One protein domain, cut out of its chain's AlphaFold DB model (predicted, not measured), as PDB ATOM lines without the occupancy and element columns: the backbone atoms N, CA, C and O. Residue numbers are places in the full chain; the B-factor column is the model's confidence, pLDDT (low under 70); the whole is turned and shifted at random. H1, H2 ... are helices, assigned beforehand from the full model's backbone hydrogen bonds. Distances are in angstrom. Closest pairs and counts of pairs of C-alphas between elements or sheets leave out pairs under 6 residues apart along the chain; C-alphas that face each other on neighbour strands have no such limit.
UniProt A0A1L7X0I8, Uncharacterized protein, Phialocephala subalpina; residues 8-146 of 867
ATOM      1  N   ASP A   8      99.181 176.243 156.045       44.03
ATOM      2  CA  ASP A   8      99.270 174.948 155.363       44.03
ATOM      3  C   ASP A   8     100.506 174.850 154.459       44.03
ATOM      4  O   ASP A   8     101.190 173.826 154.454       44.03
ATOM      5  N   GLU A   9     100.869 175.927 153.753       47.38
ATOM      6  CA  GLU A   9     102.140 176.005 153.018       47.38
ATOM      7  C   GLU A   9     103.333 175.907 153.966       47.38
ATOM      8  O   GLU A   9     104.313 175.229 153.673       47.38
ATOM      9  N   ARG A  10     103.245 176.564 155.125       49.88
ATOM     10  CA  ARG A  10     104.252 176.541 156.185       49.88
ATOM     11  C   ARG A  10     104.351 175.137 156.783       49.88
ATOM     12  O   ARG A  10     105.461 174.635 156.932       49.88
ATOM     13  N   ALA A  11     103.228 174.461 157.027       45.94
ATOM     14  CA  ALA A  11     103.208 173.058 157.435       45.94
ATOM     15  C   ALA A  11     103.837 172.137 156.373       45.94
ATOM     16  O   ALA A  11     104.653 171.293 156.724       45.94
ATOM     17  N   ALA A  12     103.538 172.323 155.083       50.00
ATOM     18  CA  ALA A  12     104.127 171.542 153.990       50.00
ATOM     19  C   ALA A  12     105.624 171.842 153.762       50.00
ATOM     20  O   ALA A  12     106.412 170.940 153.493       50.00
ATOM     21  N   TYR A  13     106.054 173.096 153.913       47.88
ATOM     22  CA  TYR A  13     107.449 173.517 153.747       47.88
ATOM     23  C   TYR A  13     108.335 173.069 154.920       47.88
ATOM     24  O   TYR A  13     109.501 172.710 154.721       47.88
ATOM     25  N   PHE A  14     107.774 173.045 156.134       50.38
ATOM     26  CA  PHE A  14     108.409 172.536 157.353       50.38
ATOM     27  C   PHE A  14     108.065 171.074 157.675       50.38
ATOM     28  O   PHE A  14     108.452 170.598 158.742       50.38
ATOM     29  N   GLN A  15     107.449 170.323 156.751       51.69
ATOM     30  CA  GLN A  15     107.493 168.864 156.818       51.69
ATOM     31  C   GLN A  15     108.966 168.432 156.796       51.69
ATOM     32  O   GLN A  15     109.710 168.615 155.823       51.69
ATOM     33  N   ASP A  16     109.412 167.909 157.935       54.34
ATOM     34  CA  ASP A  16     110.581 167.048 158.001       54.34
ATOM     35  C   ASP A  16     110.311 165.862 157.055       54.34
ATOM     36  O   ASP A  16     109.187 165.354 157.049       54.34
ATOM     37  N   PRO A  17     111.279 165.414 156.234       59.25
ATOM     38  CA  PRO A  17     111.077 164.258 155.360       59.25
ATOM     39  C   PRO A  17     110.761 162.951 156.118       59.25
ATOM     40  O   PRO A  17     110.546 161.929 155.478       59.25
ATOM     41  N   GLY A  18     110.746 162.950 157.458       61.19
ATOM     42  CA  GLY A  18     110.315 161.827 158.298       61.19
ATOM     43  C   GLY A  18     111.420 160.801 158.543       61.19
ATOM     44  O   GLY A  18     111.292 159.931 159.401       61.19
ATOM     45  N   TYR A  19     112.530 160.938 157.822       68.31
ATOM     46  CA  TYR A  19     113.705 160.076 157.898       68.31
ATOM     47  C   TYR A  19     114.721 160.520 158.966       68.31
ATOM     48  O   TYR A  19     115.677 159.791 159.225       68.31
ATOM     49  N   GLY A  20     114.515 161.681 159.598       72.19
ATOM     50  CA  GLY A  20     115.389 162.234 160.635       72.19
ATOM     51  C   GLY A  20     116.422 163.237 160.110       72.19
ATOM     52  O   GLY A  20     116.480 163.564 158.924       72.19
ATOM     53  N   ARG A  21     117.251 163.771 161.015       78.12
ATOM     54  CA  ARG A  21     118.218 164.825 160.676       78.12
ATOM     55  C   ARG A  21     119.482 164.246 160.048       78.12
ATOM     56  O   ARG A  21     119.942 163.168 160.414       78.12
ATOM     57  N   VAL A  22     120.119 165.041 159.188       79.75
ATOM     58  CA  VAL A  22     121.430 164.737 158.578       79.75
ATOM     59  C   VAL A  22     122.495 164.438 159.643       79.75
ATOM     60  O   VAL A  22     123.291 163.520 159.464       79.75
ATOM     61  N   SER A  23     122.481 165.157 160.772       78.12
ATOM     62  CA  SER A  23     123.332 164.881 161.938       78.12
ATOM     63  C   SER A  23     123.144 163.461 162.465       78.12
ATOM     64  O   SER A  23     124.117 162.736 162.656       78.12
ATOM     65  N   ASP A  24     121.897 163.057 162.675       79.75
ATOM     66  CA  ASP A  24     121.525 161.867 163.441       79.75
ATOM     67  C   ASP A  24     121.721 160.599 162.581       79.75
ATOM     68  O   ASP A  24     122.204 159.565 163.051       79.75
ATOM     69  N   LEU A  25     121.457 160.719 161.275       83.69
ATOM     70  CA  LEU A  25     121.752 159.708 160.253       83.69
ATOM     71  C   LEU A  25     123.263 159.473 160.078       83.69
ATOM     72  O   LEU A  25     123.700 158.335 159.936       83.69
ATOM     73  N   CYS A  26     124.094 160.517 160.152       83.44
ATOM     74  CA  CYS A  26     125.548 160.334 160.153       83.44
ATOM     75  C   CYS A  26     126.050 159.708 161.466       83.44
ATOM     76  O   CYS A  26     126.874 158.793 161.427       83.44
ATOM     77  N   HIS A  27     125.525 160.132 162.623       83.00
ATOM     78  CA  HIS A  27     125.912 159.554 163.915       83.00
ATOM     79  C   HIS A  27     125.538 158.066 164.020       83.00
ATOM     80  O   HIS A  27     126.329 157.285 164.542       83.00
ATOM     81  N   SER A  28     124.406 157.635 163.449       83.31
ATOM     82  CA  SER A  28     124.040 156.205 163.383       83.31
ATOM     83  C   SER A  28     124.902 155.361 162.425       83.31
ATOM     84  O   SER A  28     124.891 154.138 162.526       83.31
ATOM     85  N   LEU A  29     125.717 155.983 161.561       82.69
ATOM     86  CA  LEU A  29     126.797 155.330 160.799       82.69
ATOM     87  C   LEU A  29     128.160 155.369 161.533       82.69
ATOM     88  O   LEU A  29     129.177 154.939 160.986       82.69
ATOM     89  N   GLY A  30     128.209 155.902 162.759       77.00
ATOM     90  CA  GLY A  30     129.444 156.114 163.517       77.00
ATOM     91  C   GLY A  30     130.251 157.344 163.079       77.00
ATOM     92  O   GLY A  30     131.461 157.360 163.281       77.00
ATOM     93  N   TYR A  31     129.619 158.354 162.463       80.19
ATOM     94  CA  TYR A  31     130.270 159.607 162.050       80.19
ATOM     95  C   TYR A  31     129.795 160.795 162.884       80.19
ATOM     96  O   TYR A  31     128.618 161.152 162.838       80.19
ATOM     97  N   GLY A  32     130.717 161.452 163.587       74.06
ATOM     98  CA  GLY A  32     130.394 162.535 164.521       74.06
ATOM     99  C   GLY A  32     131.376 163.705 164.502       74.06
ATOM    100  O   GLY A  32     132.287 163.775 163.675       74.06
ATOM    101  N   ASP A  33     131.182 164.638 165.433       62.62
ATOM    102  CA  ASP A  33     131.962 165.884 165.523       62.62
ATOM    103  C   ASP A  33     133.304 165.737 166.275       62.62
ATOM    104  O   ASP A  33     134.078 166.691 166.372       62.62
ATOM    105  N   ALA A  34     133.615 164.545 166.800       53.69
ATOM    106  CA  ALA A  34     134.848 164.278 167.539       53.69
ATOM    107  C   ALA A  34     136.089 164.336 166.624       53.69
ATOM    108  O   ALA A  34     136.344 163.433 165.824       53.69
ATOM    109  N   SER A  35     136.902 165.384 166.786       48.44
ATOM    110  CA  SER A  35     138.065 165.721 165.946       48.44
ATOM    111  C   SER A  35     139.288 164.798 166.095       48.44
ATOM    112  O   SER A  35     140.408 165.212 165.801       48.44
ATOM    113  N   THR A  36     139.101 163.580 166.603       47.00
ATOM    114  CA  THR A  36     140.156 162.611 166.947       47.00
ATOM    115  C   THR A  36     139.980 161.255 166.259       47.00
ATOM    116  O   THR A  36     140.724 160.330 166.562       47.00
ATOM    117  N   SER A  37     139.005 161.117 165.354       56.75
ATOM    118  CA  SER A  37     138.768 159.896 164.571       56.75
ATOM    119  C   SER A  37     138.738 160.193 163.072       56.75
ATOM    120  O   SER A  37     138.441 161.314 162.652       56.75
ATOM    121  N   ASN A  38     138.973 159.169 162.251       61.94
ATOM    122  CA  ASN A  38     138.834 159.275 160.798       61.94
ATOM    123  C   ASN A  38     137.361 159.410 160.332       61.94
ATOM    124  O   ASN A  38     137.107 159.791 159.185       61.94
ATOM    125  N   ARG A  39     136.374 159.170 161.213       69.62
ATOM    126  CA  ARG A  39     134.927 159.247 160.924       69.62
ATOM    127  C   ARG A  39     134.306 160.609 161.291       69.62
ATOM    128  O   ARG A  39     133.384 160.707 162.096       69.62
ATOM    129  N   SER A  40     134.771 161.688 160.654       79.75
ATOM    130  CA  SER A  40     134.162 163.021 160.837       79.75
ATOM    131  C   SER A  40     132.814 163.170 160.112       79.75
ATOM    132  O   SER A  40     132.720 162.914 158.908       79.75
ATOM    133  N   TYR A  41     131.804 163.685 160.823       82.38
ATOM    134  CA  TYR A  41     130.484 164.072 160.300       82.38
ATOM    135  C   TYR A  41     130.570 164.874 158.990       82.38
ATOM    136  O   TYR A  41     129.936 164.526 157.988       82.38
ATOM    137  N   ASN A  42     131.405 165.919 158.975       79.88
ATOM    138  CA  ASN A  42     131.559 166.814 157.827       79.88
ATOM    139  C   ASN A  42     132.103 166.080 156.590       79.88
ATOM    140  O   ASN A  42     131.674 166.357 155.471       79.88
ATOM    141  N   THR A  43     133.001 165.107 156.781       81.56
ATOM    142  CA  THR A  43     133.588 164.321 155.686       81.56
ATOM    143  C   THR A  43     132.553 163.420 155.019       81.56
ATOM    144  O   THR A  43     132.500 163.379 153.788       81.56
ATOM    145  N   LEU A  44     131.712 162.720 155.792       85.00
ATOM    146  CA  LEU A  44     130.648 161.884 155.223       85.00
ATOM    147  C   LEU A  44     129.576 162.747 154.544       85.00
ATOM    148  O   LEU A  44     129.254 162.515 153.380       85.00
ATOM    149  N   SER A  45     129.080 163.772 155.245       84.06
ATOM    150  CA  SER A  45     127.997 164.637 154.761       84.06
ATOM    151  C   SER A  45     128.377 165.375 153.469       84.06
ATOM    152  O   SER A  45     127.588 165.417 152.526       84.06
ATOM    153  N   GLN A  46     129.614 165.879 153.356       83.38
ATOM    154  CA  GLN A  46     130.084 166.519 152.123       83.38
ATOM    155  C   GLN A  46     130.258 165.513 150.972       83.38
ATOM    156  O   GLN A  46     129.842 165.798 149.846       83.38
ATOM    157  N   ARG A  47     130.817 164.320 151.235       85.44
ATOM    158  CA  ARG A  47     130.977 163.271 150.207       85.44
ATOM    159  C   ARG A  47     129.632 162.787 149.667       85.44
ATOM    160  O   ARG A  47     129.509 162.630 148.454       85.44
ATOM    161  N   SER A  48     128.619 162.599 150.517       85.31
ATOM    162  CA  SER A  48     127.279 162.206 150.058       85.31
ATOM    163  C   SER A  48     126.612 163.313 149.237       85.31
ATOM    164  O   SER A  48     126.034 163.024 148.191       85.31
ATOM    165  N   ILE A  49     126.758 164.586 149.632       83.69
ATOM    166  CA  ILE A  49     126.255 165.739 148.871       83.69
ATOM    167  C   ILE A  49     126.875 165.796 147.469       83.69
ATOM    168  O   ILE A  49     126.150 165.944 146.482       83.69
ATOM    169  N   ASP A  50     128.200 165.693 147.356       84.88
ATOM    170  CA  ASP A  50     128.877 165.856 146.066       84.88
ATOM    171  C   ASP A  50     128.751 164.619 145.170       84.88
ATOM    172  O   ASP A  50     128.596 164.766 143.956       84.88
ATOM    173  N   PHE A  51     128.703 163.411 145.742       85.31
ATOM    174  CA  PHE A  51     128.328 162.219 144.985       85.31
ATOM    175  C   PHE A  51     126.900 162.334 144.445       85.31
ATOM    176  O   PHE A  51     126.708 162.183 143.241       85.31
ATOM    177  N   ARG A  52     125.913 162.687 145.285       82.94
ATOM    178  CA  ARG A  52     124.503 162.826 144.878       82.94
ATOM    179  C   ARG A  52     124.338 163.819 143.723       82.94
ATOM    180  O   ARG A  52     123.694 163.496 142.730       82.94
ATOM    181  N   LYS A  53     124.980 164.994 143.801       80.81
ATOM    182  CA  LYS A  53     124.996 165.983 142.701       80.81
ATOM    183  C   LYS A  53     125.571 165.408 141.404       80.81
ATOM    184  O   LYS A  53     125.055 165.699 140.330       80.81
ATOM    185  N   ASN A  54     126.652 164.633 141.488       83.06
ATOM    186  CA  ASN A  54     127.303 164.044 140.317       83.06
ATOM    187  C   ASN A  54     126.524 162.849 139.750       83.06
ATOM    188  O   ASN A  54     126.541 162.645 138.540       83.06
ATOM    189  N   TRP A  55     125.823 162.093 140.595       81.19
ATOM    190  CA  TRP A  55     124.939 161.002 140.195       81.19
ATOM    191  C   TRP A  55     123.713 161.548 139.452       81.19
ATOM    192  O   TRP A  55     123.527 161.207 138.290       81.19
ATOM    193  N   ILE A  56     122.994 162.521 140.037       74.06
ATOM    194  CA  ILE A  56     121.840 163.195 139.404       74.06
ATOM    195  C   ILE A  56     122.210 163.787 138.030       74.06
ATOM    196  O   ILE A  56     121.438 163.680 137.082       74.06
ATOM    197  N   LYS A  57     123.411 164.371 137.895       76.31
ATOM    198  CA  LYS A  57     123.929 164.898 136.616       76.31
ATOM    199  C   LYS A  57     124.242 163.830 135.564       76.31
ATOM    200  O   LYS A  57     124.250 164.153 134.386       76.31
ATOM    201  N   ARG A  58     124.556 162.595 135.966       74.94
ATOM    202  CA  ARG A  58     124.806 161.465 135.047       74.94
ATOM    203  C   ARG A  58     123.516 160.761 134.630       74.94
ATOM    204  O   ARG A  58     123.516 160.035 133.643       74.94
ATOM    205  N   THR A  59     122.436 160.956 135.381       65.19
ATOM    206  CA  THR A  59     121.119 160.352 135.157       65.19
ATOM    207  C   THR A  59     120.152 161.382 134.567       65.19
ATOM    208  O   THR A  59     119.151 161.752 135.191       65.19
ATOM    209  N   GLU A  60     120.489 161.886 133.378       51.78
ATOM    210  CA  GLU A  60     119.690 162.867 132.635       51.78
ATOM    211  C   GLU A  60     118.251 162.344 132.446       51.78
ATOM    212  O   GLU A  60     118.018 161.356 131.754       51.78
ATOM    213  N   GLY A  61     117.291 162.976 133.134       52.78
ATOM    214  CA  GLY A  61     115.892 162.532 133.215       52.78
ATOM    215  C   GLY A  61     115.304 162.514 134.635       52.78
ATOM    216  O   GLY A  61     114.098 162.682 134.795       52.78
ATOM    217  N   MET A  62     116.124 162.414 135.694       52.97
ATOM    218  CA  MET A  62     115.633 162.403 137.093       52.97
ATOM    219  C   MET A  62     115.233 163.785 137.660       52.97
ATOM    220  O   MET A  62     115.185 164.004 138.873       52.97
ATOM    221  N   SER A  63     114.878 164.732 136.790       51.47
ATOM    222  CA  SER A  63     114.154 165.955 137.160       51.47
ATOM    223  C   SER A  63     112.774 165.651 137.758       51.47
ATOM    224  O   SER A  63     112.327 166.389 138.635       51.47
ATOM    225  N   HIS A  64     112.140 164.554 137.324       51.94
ATOM    226  CA  HIS A  64     110.729 164.217 137.571       51.94
ATOM    227  C   HIS A  64     110.459 163.308 138.782       51.94
ATOM    228  O   HIS A  64     109.342 162.816 138.927       51.94
ATOM    229  N   LEU A  65     111.442 163.071 139.656       55.66
ATOM    230  CA  LEU A  65     111.183 162.371 140.918       55.66
ATOM    231  C   LEU A  65     110.202 163.190 141.773       55.66
ATOM    232  O   LEU A  65     110.497 164.332 142.138       55.66
ATOM    233  N   ASN A  66     109.042 162.596 142.073       56.97
ATOM    234  CA  ASN A  66     108.007 163.210 142.904       56.97
ATOM    235  C   ASN A  66     108.558 163.576 144.290       56.97
ATOM    236  O   ASN A  66     109.445 162.910 144.827       56.97
ATOM    237  N   PHE A  67     108.022 164.655 144.858       56.25
ATOM    238  CA  PHE A  67     108.476 165.209 146.127       56.25
ATOM    239  C   PHE A  67     107.375 165.104 147.198       56.25
ATOM    240  O   PHE A  67     106.234 165.448 146.887       56.25
ATOM    241  N   PRO A  68     107.680 164.687 148.446       62.06
ATOM    242  CA  PRO A  68     108.991 164.278 148.961       62.06
ATOM    243  C   PRO A  68     109.492 162.953 148.365       62.06
ATOM    244  O   PRO A  68     108.706 162.097 147.970       62.06
ATOM    245  N   LEU A  69     110.817 162.785 148.325       67.50
ATOM    246  CA  LEU A  69     111.444 161.545 147.862       67.50
ATOM    247  C   LEU A  69     111.130 160.381 148.803       67.50
ATOM    248  O   LEU A  69     111.368 160.465 150.010       67.50
ATOM    249  N   GLN A  70     110.656 159.283 148.226       74.94
ATOM    250  CA  GLN A  70     110.436 158.005 148.896       74.94
ATOM    251  C   GLN A  70     111.755 157.224 148.988       74.94
ATOM    252  O   GLN A  70     112.457 157.070 147.990       74.94
ATOM    253  N   CYS A  71     112.119 156.744 150.182       78.75
ATOM    254  CA  CYS A  71     113.320 155.912 150.368       78.75
ATOM    255  C   CYS A  71     113.195 154.531 149.700       78.75
ATOM    256  O   CYS A  71     114.195 153.906 149.370       78.75
ATOM    257  N   ASP A  72     111.966 154.077 149.491       77.69
ATOM    258  CA  ASP A  72     111.573 152.859 148.789       77.69
ATOM    259  C   ASP A  72     111.603 152.987 147.249       77.69
ATOM    260  O   ASP A  72     111.434 151.989 146.548       77.69
ATOM    261  N   ALA A  73     111.888 154.178 146.702       81.75
ATOM    262  CA  ALA A  73     112.059 154.369 145.263       81.75
ATOM    263  C   ALA A  73     113.350 153.683 144.752       81.75
ATOM    264  O   ALA A  73     114.440 153.949 145.280       81.75
ATOM    265  N   PRO A  74     113.278 152.832 143.708       80.00
ATOM    266  CA  PRO A  74     114.407 152.009 143.266       80.00
ATOM    267  C   PRO A  74     115.593 152.835 142.744       80.00
ATOM    268  O   PRO A  74     116.739 152.403 142.850       80.00
ATOM    269  N   GLU A  75     115.348 154.042 142.234       81.94
ATOM    270  CA  GLU A  75     116.384 154.991 141.824       81.94
ATOM    271  C   GLU A  75     117.226 155.460 143.018       81.94
ATOM    272  O   GLU A  75     118.449 155.555 142.915       81.94
ATOM    273  N   VAL A  76     116.590 155.733 144.162       82.38
ATOM    274  CA  VAL A  76     117.276 156.218 145.369       82.38
ATOM    275  C   VAL A  76     118.066 155.089 146.022       82.38
ATOM    276  O   VAL A  76     119.227 155.293 146.375       82.38
ATOM    277  N   ILE A  77     117.477 153.890 146.112       85.88
ATOM    278  CA  ILE A  77     118.166 152.687 146.600       85.88
ATOM    279  C   ILE A  77     119.424 152.441 145.758       85.88
ATOM    280  O   ILE A  77     120.516 152.322 146.308       85.88
ATOM    281  N   LYS A  78     119.305 152.483 144.424       86.69
ATOM    282  CA  LYS A  78     120.452 152.344 143.520       86.69
ATOM    283  C   LYS A  78     121.504 153.445 143.712       86.69
ATOM    284  O   LYS A  78     122.694 153.152 143.686       86.69
ATOM    285  N   CYS A  79     121.102 154.697 143.941       84.94
ATOM    286  CA  CYS A  79     122.034 155.792 144.241       84.94
ATOM    287  C   CYS A  79     122.837 155.530 145.529       84.94
ATOM    288  O   CYS A  79     124.044 155.785 145.579       84.94
ATOM    289  N   ALA A  80     122.186 154.970 146.553       88.69
ATOM    290  CA  ALA A  80     122.824 154.572 147.800       88.69
ATOM    291  C   ALA A  80     123.745 153.346 147.627       88.69
ATOM    292  O   ALA A  80     124.830 153.322 148.210       88.69
ATOM    293  N   GLU A  81     123.376 152.373 146.784       88.31
ATOM    294  CA  GLU A  81     124.239 151.240 146.411       88.31
ATOM    295  C   GLU A  81     125.480 151.700 145.629       88.31
ATOM    296  O   GLU A  81     126.602 151.360 146.008       88.31
ATOM    297  N   ASP A  82     125.300 152.532 144.595       88.25
ATOM    298  CA  ASP A  82     126.389 153.119 143.804       88.25
ATOM    299  C   ASP A  82     127.346 153.936 144.703       88.25
ATOM    300  O   ASP A  82     128.566 153.883 144.533       88.25
ATOM    301  N   PHE A  83     126.816 154.670 145.694       89.62
ATOM    302  CA  PHE A  83     127.621 155.406 146.678       89.62
ATOM    303  C   PHE A  83     128.398 154.483 147.617       89.62
ATOM    304  O   PHE A  83     129.569 154.755 147.889       89.62
ATOM    305  N   LEU A  84     127.760 153.415 148.105       89.00
ATOM    306  CA  LEU A  84     128.362 152.442 149.014       89.00
ATOM    307  C   LEU A  84     129.501 151.674 148.331       89.00
ATOM    308  O   LEU A  84     130.553 151.497 148.937       89.00
ATOM    309  N   VAL A  85     129.337 151.300 147.057       89.06
ATOM    310  CA  VAL A  85     130.405 150.699 146.236       89.06
ATOM    311  C   VAL A  85     131.530 151.706 145.969       89.06
ATOM    312  O   VAL A  85     132.703 151.375 146.123       89.06
ATOM    313  N   ALA A  86     131.205 152.958 145.632       86.56
ATOM    314  CA  ALA A  86     132.211 153.998 145.390       86.56
ATOM    315  C   ALA A  86     132.998 154.425 146.649       86.56
ATOM    316  O   ALA A  86     134.049 155.058 146.526       86.56
ATOM    317  N   HIS A  87     132.502 154.103 147.849       87.12
ATOM    318  CA  HIS A  87     133.090 154.507 149.128       87.12
ATOM    319  C   HIS A  87     133.181 153.361 150.148       87.12
ATOM    320  O   HIS A  87     133.145 153.619 151.349       87.12
ATOM    321  N   GLU A  88     133.345 152.112 149.706       83.50
ATOM    322  CA  GLU A  88     133.438 150.934 150.588       83.50
ATOM    323  C   GLU A  88     134.473 151.127 151.716       83.50
ATOM    324  O   GLU A  88     134.180 150.873 152.885       83.50
ATOM    325  N   ALA A  89     135.618 151.735 151.385       80.69
ATOM    326  CA  ALA A  89     136.702 152.088 152.308       80.69
ATOM    327  C   ALA A  89     136.339 153.094 153.429       80.69
ATOM    328  O   ALA A  89     137.156 153.338 154.314       80.69
ATOM    329  N   LEU A  90     135.150 153.711 153.408       79.50
ATOM    330  CA  LEU A  90     134.616 154.461 154.554       79.50
ATOM    331  C   LEU A  90     134.019 153.521 155.615       79.50
ATOM    332  O   LEU A  90     134.147 153.773 156.813       79.50
ATOM    333  N   PHE A  91     133.374 152.440 155.177       81.25
ATOM    334  CA  PHE A  91     132.548 151.576 156.020       81.25
ATOM    335  C   PHE A  91     133.240 150.264 156.417       81.25
ATOM    336  O   PHE A  91     132.802 149.615 157.365       81.25
ATOM    337  N   THR A  92     134.335 149.884 155.759       76.25
ATOM    338  CA  THR A  92     135.259 148.850 156.254       76.25
ATOM    339  C   THR A  92     135.988 149.315 157.517       76.25
ATOM    340  O   THR A  92     136.332 150.490 157.643       76.25
ATOM    341  N   ALA A  93     136.275 148.398 158.441       63.97
ATOM    342  CA  ALA A  93     137.122 148.690 159.597       63.97
ATOM    343  C   ALA A  93     138.613 148.673 159.210       63.97
ATOM    344  O   ALA A  93     139.064 147.734 158.556       63.97
ATOM    345  N   ALA A  94     139.377 149.675 159.654       61.81
ATOM    346  CA  ALA A  94     140.839 149.624 159.620       61.81
ATOM    347  C   ALA A  94     141.368 148.583 160.627       61.81
ATOM    348  O   ALA A  94     140.706 148.293 161.626       61.81
ATOM    349  N   GLU A  95     142.551 148.023 160.371       54.78
ATOM    350  CA  GLU A  95     143.108 146.933 161.189       54.78
ATOM    351  C   GLU A  95     143.629 147.410 162.564       54.78
ATOM    352  O   GLU A  95     143.602 146.635 163.516       54.78
ATOM    353  N   ASP A  96     144.005 148.693 162.690       54.16
ATOM    354  CA  ASP A  96     144.656 149.273 163.881       54.16
ATOM    355  C   ASP A  96     143.764 150.182 164.769       54.16
ATOM    356  O   ASP A  96     144.226 150.656 165.808       54.16
ATOM    357  N   GLU A  97     142.501 150.469 164.410       57.31
ATOM    358  CA  GLU A  97     141.630 151.334 165.241       57.31
ATOM    359  C   GLU A  97     140.835 150.543 166.311       57.31
ATOM    360  O   GLU A  97     140.229 149.510 166.003       57.31
ATOM    361  N   PRO A  98     140.761 151.032 167.571       54.22
ATOM    362  CA  PRO A  98     139.956 150.407 168.619       54.22
ATOM    363  C   PRO A  98     138.460 150.572 168.315       54.22
ATOM    364  O   PRO A  98     137.908 151.667 168.409       54.22
ATOM    365  N   ARG A  99     137.801 149.469 167.950       57.09
ATOM    366  CA  ARG A  99     136.392 149.463 167.529       57.09
ATOM    367  C   ARG A  99     135.446 149.774 168.689       57.09
ATOM    368  O   ARG A  99     135.388 149.025 169.663       57.09
ATOM    369  N   ASP A 100     134.633 150.811 168.526       62.44
ATOM    370  CA  ASP A 100     133.414 150.991 169.314       62.44
ATOM    371  C   ASP A 100     132.344 149.987 168.820       62.44
ATOM    372  O   ASP A 100     132.068 149.937 167.617       62.44
ATOM    373  N   PRO A 101     131.728 149.173 169.700       62.00
ATOM    374  CA  PRO A 101     130.722 148.182 169.308       62.00
ATOM    375  C   PRO A 101     129.391 148.784 168.813       62.00
ATOM    376  O   PRO A 101     128.505 148.029 168.418       62.00
ATOM    377  N   SER A 102     129.222 150.111 168.832       65.00
ATOM    378  CA  SER A 102     128.063 150.809 168.259       65.00
ATOM    379  C   SER A 102     128.198 151.156 166.768       65.00
ATOM    380  O   SER A 102     127.215 151.579 166.155       65.00
ATOM    381  N   TRP A 103     129.382 151.002 166.160       74.88
ATOM    382  CA  TRP A 103     129.625 151.432 164.779       74.88
ATOM    383  C   TRP A 103     129.226 150.387 163.737       74.88
ATOM    384  O   TRP A 103     129.797 149.298 163.677       74.88
ATOM    385  N   LEU A 104     128.344 150.782 162.814       79.12
ATOM    386  CA  LEU A 104     128.028 149.979 161.635       79.12
ATOM    387  C   LEU A 104     129.266 149.838 160.729       79.12
ATOM    388  O   LEU A 104     129.917 150.834 160.375       79.12
ATOM    389  N   CYS A 105     129.573 148.595 160.346       79.00
ATOM    390  CA  CYS A 105     130.705 148.242 159.485       79.00
ATOM    391  C   CYS A 105     130.310 147.257 158.370       79.00
ATOM    392  O   CYS A 105     129.399 146.444 158.523       79.00
ATOM    393  N   LEU A 106     131.031 147.300 157.248       80.12
ATOM    394  CA  LEU A 106     130.985 146.242 156.234       80.12
ATOM    395  C   LEU A 106     131.879 145.055 156.651       80.12
ATOM    396  O   LEU A 106     132.944 145.289 157.230       80.12
ATOM    397  N   PRO A 107     131.494 143.802 156.331       77.19
ATOM    398  CA  PRO A 107     130.319 143.419 155.539       77.19
ATOM    399  C   PRO A 107     129.010 143.312 156.342       77.19
ATOM    400  O   PRO A 107     127.936 143.405 155.748       77.19
ATOM    401  N   ASP A 108     129.083 143.123 157.660       77.19
ATOM    402  CA  ASP A 108     127.983 142.570 158.466       77.19
ATOM    403  C   ASP A 108     126.739 143.474 158.550       77.19
ATOM    404  O   ASP A 108     125.609 142.988 158.484       77.19
ATOM    405  N   ASP A 109     126.919 144.798 158.615       82.75
ATOM    406  CA  ASP A 109     125.818 145.768 158.716       82.75
ATOM    407  C   ASP A 109     125.366 146.359 157.371       82.75
ATOM    408  O   ASP A 109     124.568 147.302 157.348       82.75
ATOM    409  N   LYS A 110     125.810 145.794 156.235       85.19
ATOM    410  CA  LYS A 110     125.484 146.278 154.877       85.19
ATOM    411  C   LYS A 110     124.024 146.741 154.671       85.19
ATOM    412  O   LYS A 110     123.861 147.841 154.140       85.19
ATOM    413  N   PRO A 111     122.964 146.001 155.069       86.69
ATOM    414  CA  PRO A 111     121.587 146.461 154.857       86.69
ATOM    415  C   PRO A 111     121.209 147.693 155.696       86.69
ATOM    416  O   PRO A 111     120.492 148.558 155.199       86.69
ATOM    417  N   LYS A 112     121.714 147.818 156.934       86.31
ATOM    418  CA  LYS A 112     121.481 149.001 157.786       86.31
ATOM    419  C   LYS A 112     122.234 150.215 157.246       86.31
ATOM    420  O   LYS A 112     121.698 151.314 157.213       86.31
ATOM    421  N   ILE A 113     123.473 150.003 156.794       87.50
ATOM    422  CA  ILE A 113     124.300 151.040 156.171       87.50
ATOM    423  C   ILE A 113     123.591 151.591 154.928       87.50
ATOM    424  O   ILE A 113     123.464 152.806 154.788       87.50
ATOM    425  N   LEU A 114     123.070 150.710 154.066       90.50
ATOM    426  CA  LEU A 114     122.340 151.101 152.860       90.50
ATOM    427  C   LEU A 114     121.059 151.891 153.181       90.50
ATOM    428  O   LEU A 114     120.876 152.977 152.640       90.50
ATOM    429  N   ASP A 115     120.213 151.398 154.091       89.88
ATOM    430  CA  ASP A 115     118.997 152.091 154.556       89.88
ATOM    431  C   ASP A 115     119.297 153.510 155.085       89.88
ATOM    432  O   ASP A 115     118.648 154.483 154.689       89.88
ATOM    433  N   THR A 116     120.338 153.661 155.909       87.94
ATOM    434  CA  THR A 116     120.737 154.967 156.451       87.94
ATOM    435  C   THR A 116     121.302 155.904 155.374       87.94
ATOM    436  O   THR A 116     121.012 157.101 155.402       87.94
ATOM    437  N   ILE A 117     122.049 155.396 154.384       90.19
ATOM    438  CA  ILE A 117     122.536 156.194 153.240       90.19
ATOM    439  C   ILE A 117     121.366 156.649 152.352       90.19
ATOM    440  O   ILE A 117     121.313 157.820 151.971       90.19
ATOM    441  N   THR A 118     120.394 155.779 152.076       89.38
ATOM    442  CA  THR A 118     119.160 156.110 151.342       89.38
ATOM    443  C   THR A 118     118.396 157.247 152.033       89.38
ATOM    444  O   THR A 118     118.062 158.257 151.407       89.38
ATOM    445  N   LYS A 119     118.194 157.145 153.354       87.44
ATOM    446  CA  LYS A 119     117.568 158.190 154.188       87.44
ATOM    447  C   LYS A 119     118.358 159.499 154.188       87.44
ATOM    448  O   LYS A 119     117.770 160.578 154.062       87.44
ATOM    449  N   LEU A 120     119.689 159.423 154.264       88.12
ATOM    450  CA  LEU A 120     120.591 160.573 154.181       88.12
ATOM    451  C   LEU A 120     120.459 161.293 152.829       88.12
ATOM    452  O   LEU A 120     120.333 162.518 152.796       88.12
ATOM    453  N   MET A 121     120.418 160.551 151.720       85.06
ATOM    454  CA  MET A 121     120.268 161.109 150.373       85.06
ATOM    455  C   MET A 121     118.908 161.785 150.159       85.06
ATOM    456  O   MET A 121     118.883 162.935 149.708       85.06
ATOM    457  N   CYS A 122     117.799 161.137 150.542       82.38
ATOM    458  CA  CYS A 122     116.462 161.744 150.515       82.38
ATOM    459  C   CYS A 122     116.415 163.053 151.315       82.38
ATOM    460  O   CYS A 122     115.915 164.072 150.834       82.38
ATOM    461  N   THR A 123     116.987 163.048 152.521       82.19
ATOM    462  CA  THR A 123     116.996 164.209 153.422       82.19
ATOM    463  C   THR A 123     117.823 165.366 152.853       82.19
ATOM    464  O   THR A 123     117.362 166.509 152.827       82.19
ATOM    465  N   GLN A 124     119.019 165.089 152.326       82.38
ATOM    466  CA  GLN A 124     119.887 166.116 151.740       82.38
ATOM    467  C   GLN A 124     119.355 166.683 150.408       82.38
ATOM    468  O   GLN A 124     119.608 167.850 150.102       82.38
ATOM    469  N   GLU A 125     118.615 165.904 149.611       78.75
ATOM    470  CA  GLU A 125     117.927 166.411 148.411       78.75
ATOM    471  C   GLU A 125     116.660 167.206 148.778       78.75
ATOM    472  O   GLU A 125     116.398 168.246 148.174       78.75
ATOM    473  N   SER A 126     115.942 166.804 149.834       76.19
ATOM    474  CA  SER A 126     114.818 167.559 150.411       76.19
ATOM    475  C   SER A 126     115.213 168.945 150.924       76.19
ATOM    476  O   SER A 126     114.484 169.921 150.724       76.19
ATOM    477  N   MET A 127     116.385 169.069 151.547       73.44
ATOM    478  CA  MET A 127     116.938 170.374 151.920       73.44
ATOM    479  C   MET A 127     117.392 171.177 150.691       73.44
ATOM    480  O   MET A 127     117.160 172.381 150.622       73.44
ATOM    481  N   TYR A 128     117.996 170.522 149.692       77.06
ATOM    482  CA  TYR A 128     118.477 171.197 148.485       77.06
ATOM    483  C   TYR A 128     117.340 171.800 147.645       77.06
ATOM    484  O   TYR A 128     117.404 172.982 147.306       77.06
ATOM    485  N   ARG A 129     116.273 171.037 147.360       70.12
ATOM    486  CA  ARG A 129     115.161 171.520 146.520       70.12
ATOM    487  C   ARG A 129     114.340 172.624 147.184       70.12
ATOM    488  O   ARG A 129     113.965 173.562 146.492       70.12
ATOM    489  N   ARG A 130     114.138 172.587 148.509       66.75
ATOM    490  CA  ARG A 130     113.501 173.699 149.247       66.75
ATOM    491  C   ARG A 130     114.308 174.999 149.147       66.75
ATOM    492  O   ARG A 130     113.731 176.056 148.906       66.75
ATOM    493  N   ASN A 131     115.636 174.918 149.243       68.06
ATOM    494  CA  ASN A 131     116.510 176.086 149.102       68.06
ATOM    495  C   ASN A 131     116.549 176.637 147.660       68.06
ATOM    496  O   ASN A 131     116.607 177.850 147.471       68.06
ATOM    497  N   ASP A 132     116.493 175.772 146.644       71.12
ATOM    498  CA  ASP A 132     116.422 176.178 145.231       71.12
ATOM    499  C   ASP A 132     115.055 176.799 144.869       71.12
ATOM    500  O   ASP A 132     115.007 177.856 144.240       71.12
ATOM    501  N   GLU A 133     113.946 176.227 145.354       64.31
ATOM    502  CA  GLU A 133     112.605 176.836 145.294       64.31
ATOM    503  C   GLU A 133     112.580 178.230 145.932       64.31
ATOM    504  O   GLU A 133     112.092 179.180 145.323       64.31
ATOM    505  N   TYR A 134     113.158 178.388 147.129       63.84
ATOM    506  CA  TYR A 134     113.274 179.687 147.796       63.84
ATOM    507  C   TYR A 134     114.023 180.718 146.935       63.84
ATOM    508  O   TYR A 134     113.536 181.834 146.741       63.84
ATOM    509  N   LEU A 135     115.173 180.348 146.358       65.62
ATOM    510  CA  LEU A 135     115.951 181.238 145.488       65.62
ATOM    511  C   LEU A 135     115.199 181.598 144.194       65.62
ATOM    512  O   LEU A 135     115.291 182.736 143.731       65.62
ATOM    513  N   LYS A 136     114.424 180.665 143.628       70.81
ATOM    514  CA  LYS A 136     113.565 180.906 142.457       70.81
ATOM    515  C   LYS A 136     112.397 181.839 142.776       70.81
ATOM    516  O   LYS A 136     112.159 182.772 142.014       70.81
ATOM    517  N   ARG A 137     111.708 181.632 143.905       62.56
ATOM    518  CA  ARG A 137     110.619 182.509 144.374       62.56
ATOM    519  C   ARG A 137     111.130 183.919 144.662       62.56
ATOM    520  O   ARG A 137     110.541 184.873 144.171       62.56
ATOM    521  N   ARG A 138     112.279 184.056 145.341       55.97
ATOM    522  CA  ARG A 138     112.915 185.366 145.575       55.97
ATOM    523  C   ARG A 138     113.188 186.102 144.262       55.97
ATOM    524  O   ARG A 138     112.771 187.244 144.124       55.97
ATOM    525  N   ARG A 139     113.818 185.437 143.283       63.00
ATOM    526  CA  ARG A 139     114.093 186.022 141.956       63.00
ATOM    527  C   ARG A 139     112.821 186.424 141.208       63.00
ATOM    528  O   ARG A 139     112.807 187.490 140.612       63.00
ATOM    529  N   LYS A 140     111.758 185.612 141.258       61.69
ATOM    530  CA  LYS A 140     110.465 185.977 140.657       61.69
ATOM    531  C   LYS A 140     109.864 187.225 141.300       61.69
ATOM    532  O   LYS A 140     109.431 188.104 140.571       61.69
ATOM    533  N   ASN A 141     109.887 187.337 142.628       48.69
ATOM    534  CA  ASN A 141     109.395 188.538 143.304       48.69
ATOM    535  C   ASN A 141     110.233 189.786 142.974       48.69
ATOM    536  O   ASN A 141     109.662 190.865 142.907       48.69
ATOM    537  N   THR A 142     111.543 189.658 142.726       43.97
ATOM    538  CA  THR A 142     112.360 190.771 142.208       43.97
ATOM    539  C   THR A 142     111.921 191.181 140.799       43.97
ATOM    540  O   THR A 142     111.636 192.351 140.581       43.97
ATOM    541  N   VAL A 143     111.779 190.229 139.868       47.47
ATOM    542  CA  VAL A 143     111.378 190.517 138.474       47.47
ATOM    543  C   VAL A 143     109.976 191.134 138.388       47.47
ATOM    544  O   VAL A 143     109.780 192.083 137.643       47.47
ATOM    545  N   VAL A 144     109.017 190.676 139.201       43.81
ATOM    546  CA  VAL A 144     107.650 191.241 139.238       43.81
ATOM    547  C   VAL A 144     107.621 192.700 139.729       43.81
ATOM    548  O   VAL A 144     106.679 193.424 139.419       43.81
ATOM    549  N   ILE A 145     108.645 193.157 140.461       41.56
ATOM    550  CA  ILE A 145     108.781 194.567 140.862       41.56
ATOM    551  C   ILE A 145     109.367 195.413 139.716       41.56
ATOM    552  O   ILE A 145     108.985 196.570 139.581       41.56
ATOM    553  N   GLU A 146     110.225 194.846 138.860       36.69
ATOM    554  CA  GLU A 146     110.783 195.531 137.679       36.69
ATOM    555  C   GLU A 146     109.784 195.571 136.500       36.69
ATOM    556  O   GLU A 146     109.621 196.607 135.856       36.69
TER     557      GLU A 146
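This is residues 8 to 146 of the 867 residues of an uncharacterized protein of Phialocephala subalpina (UniProt A0A1L7X0I8). One long helix, H6, makes the longest axis; its first part is packed by H3 and H4, which cross it, and by H2, which runs nearly alongside it the opposite way, while residues 131 to 146 of H6 stick out as a bare arm. H1 is off to one side of H6, with Tyr 13 nearest to it, and H5 follows H4 after a tight turn, with long loops between several of the helices. The printed part has 139 residues with six named helices, in the order H1 H2 H3 H4 H5 H6, and no named strand; the class is all helix, with 84 residues in named elements. It is only just compact, close to loose, with a radius of gyration of the C-alphas of 17.3 A, and it spans 63 by 31 by 25 A, its length drawn out by the arm.

H6, residues 110 to 146, is 54.2 A from first to last C-alpha, from C-alpha 110 at (125.484, 146.278, 154.877) to C-alpha 146 at (110.783, 195.531, 137.679). H3 is residues 41 to 58, 26.0 A long, and H4 is residues 74 to 86, 18.0 A long. The shorter helices are H2, residues 22 to 27, H5, residues 88 to 91, and H1, residues 8 to 13, which begins with C-alpha 8 at (99.270, 174.948, 155.363).

H6 and H3 are the hubs, touching three helices each. H6 touches H4 with residues 114 to 122 alone; the closest C-alphas, those of Thr 118 and Ala 80, are 5.3 A apart, at a steep tilt of 67 degrees, only just short of about perpendicular, opposite ways. H6 touches H2 with residues 116 to 124 alone, at a shallow tilt of 20 degrees, opposite ways; the closest C-alphas, those of Leu 120 and Val 22, are 6.1 A apart. Residues 121 to 124 of H6 touch residues 48 to 52 of H3, only just about perpendicular at 71 degrees; the closest C-alphas, those of Gln 124 and Ile 49, are 7.0 A apart. H3 touches H4 at a steep tilt of 60 degrees, with the C-alphas of Phe 51 and Phe 83 closest at 7.1 A, and H2 at 57 degrees, also steep, with those of Tyr 41 and Cys 26 closest at 6.2 A. H1 is close to H6 but not clearly touching, the C-alphas of Tyr 13 and Arg 130 being 7.5 A apart. H5 touches no helix, and H4 and H5 meet only through their link. Every O i to N i+4 pair is within hydrogen-bond range in H1, H2, H3 and H4, and 32 of 33 are in H6; H5 is too short for such a pair.

The two C-alphas farthest apart, those of Asp 96 and Glu 146, are 63.0 A apart. Without residues 131 to 146, which stand free, the body spans 50 by 30 by 22 A. The printed part has no cut. The links H2 to H3, H3 to H4 and H5 to H6 are long, with 13, 15 and 18 residues. The mean pLDDT of the printed part is 71.7, and 55 residues are under 70, among them residues 8 to 19, 59 to 69, 93 to 102 and 137 to 146.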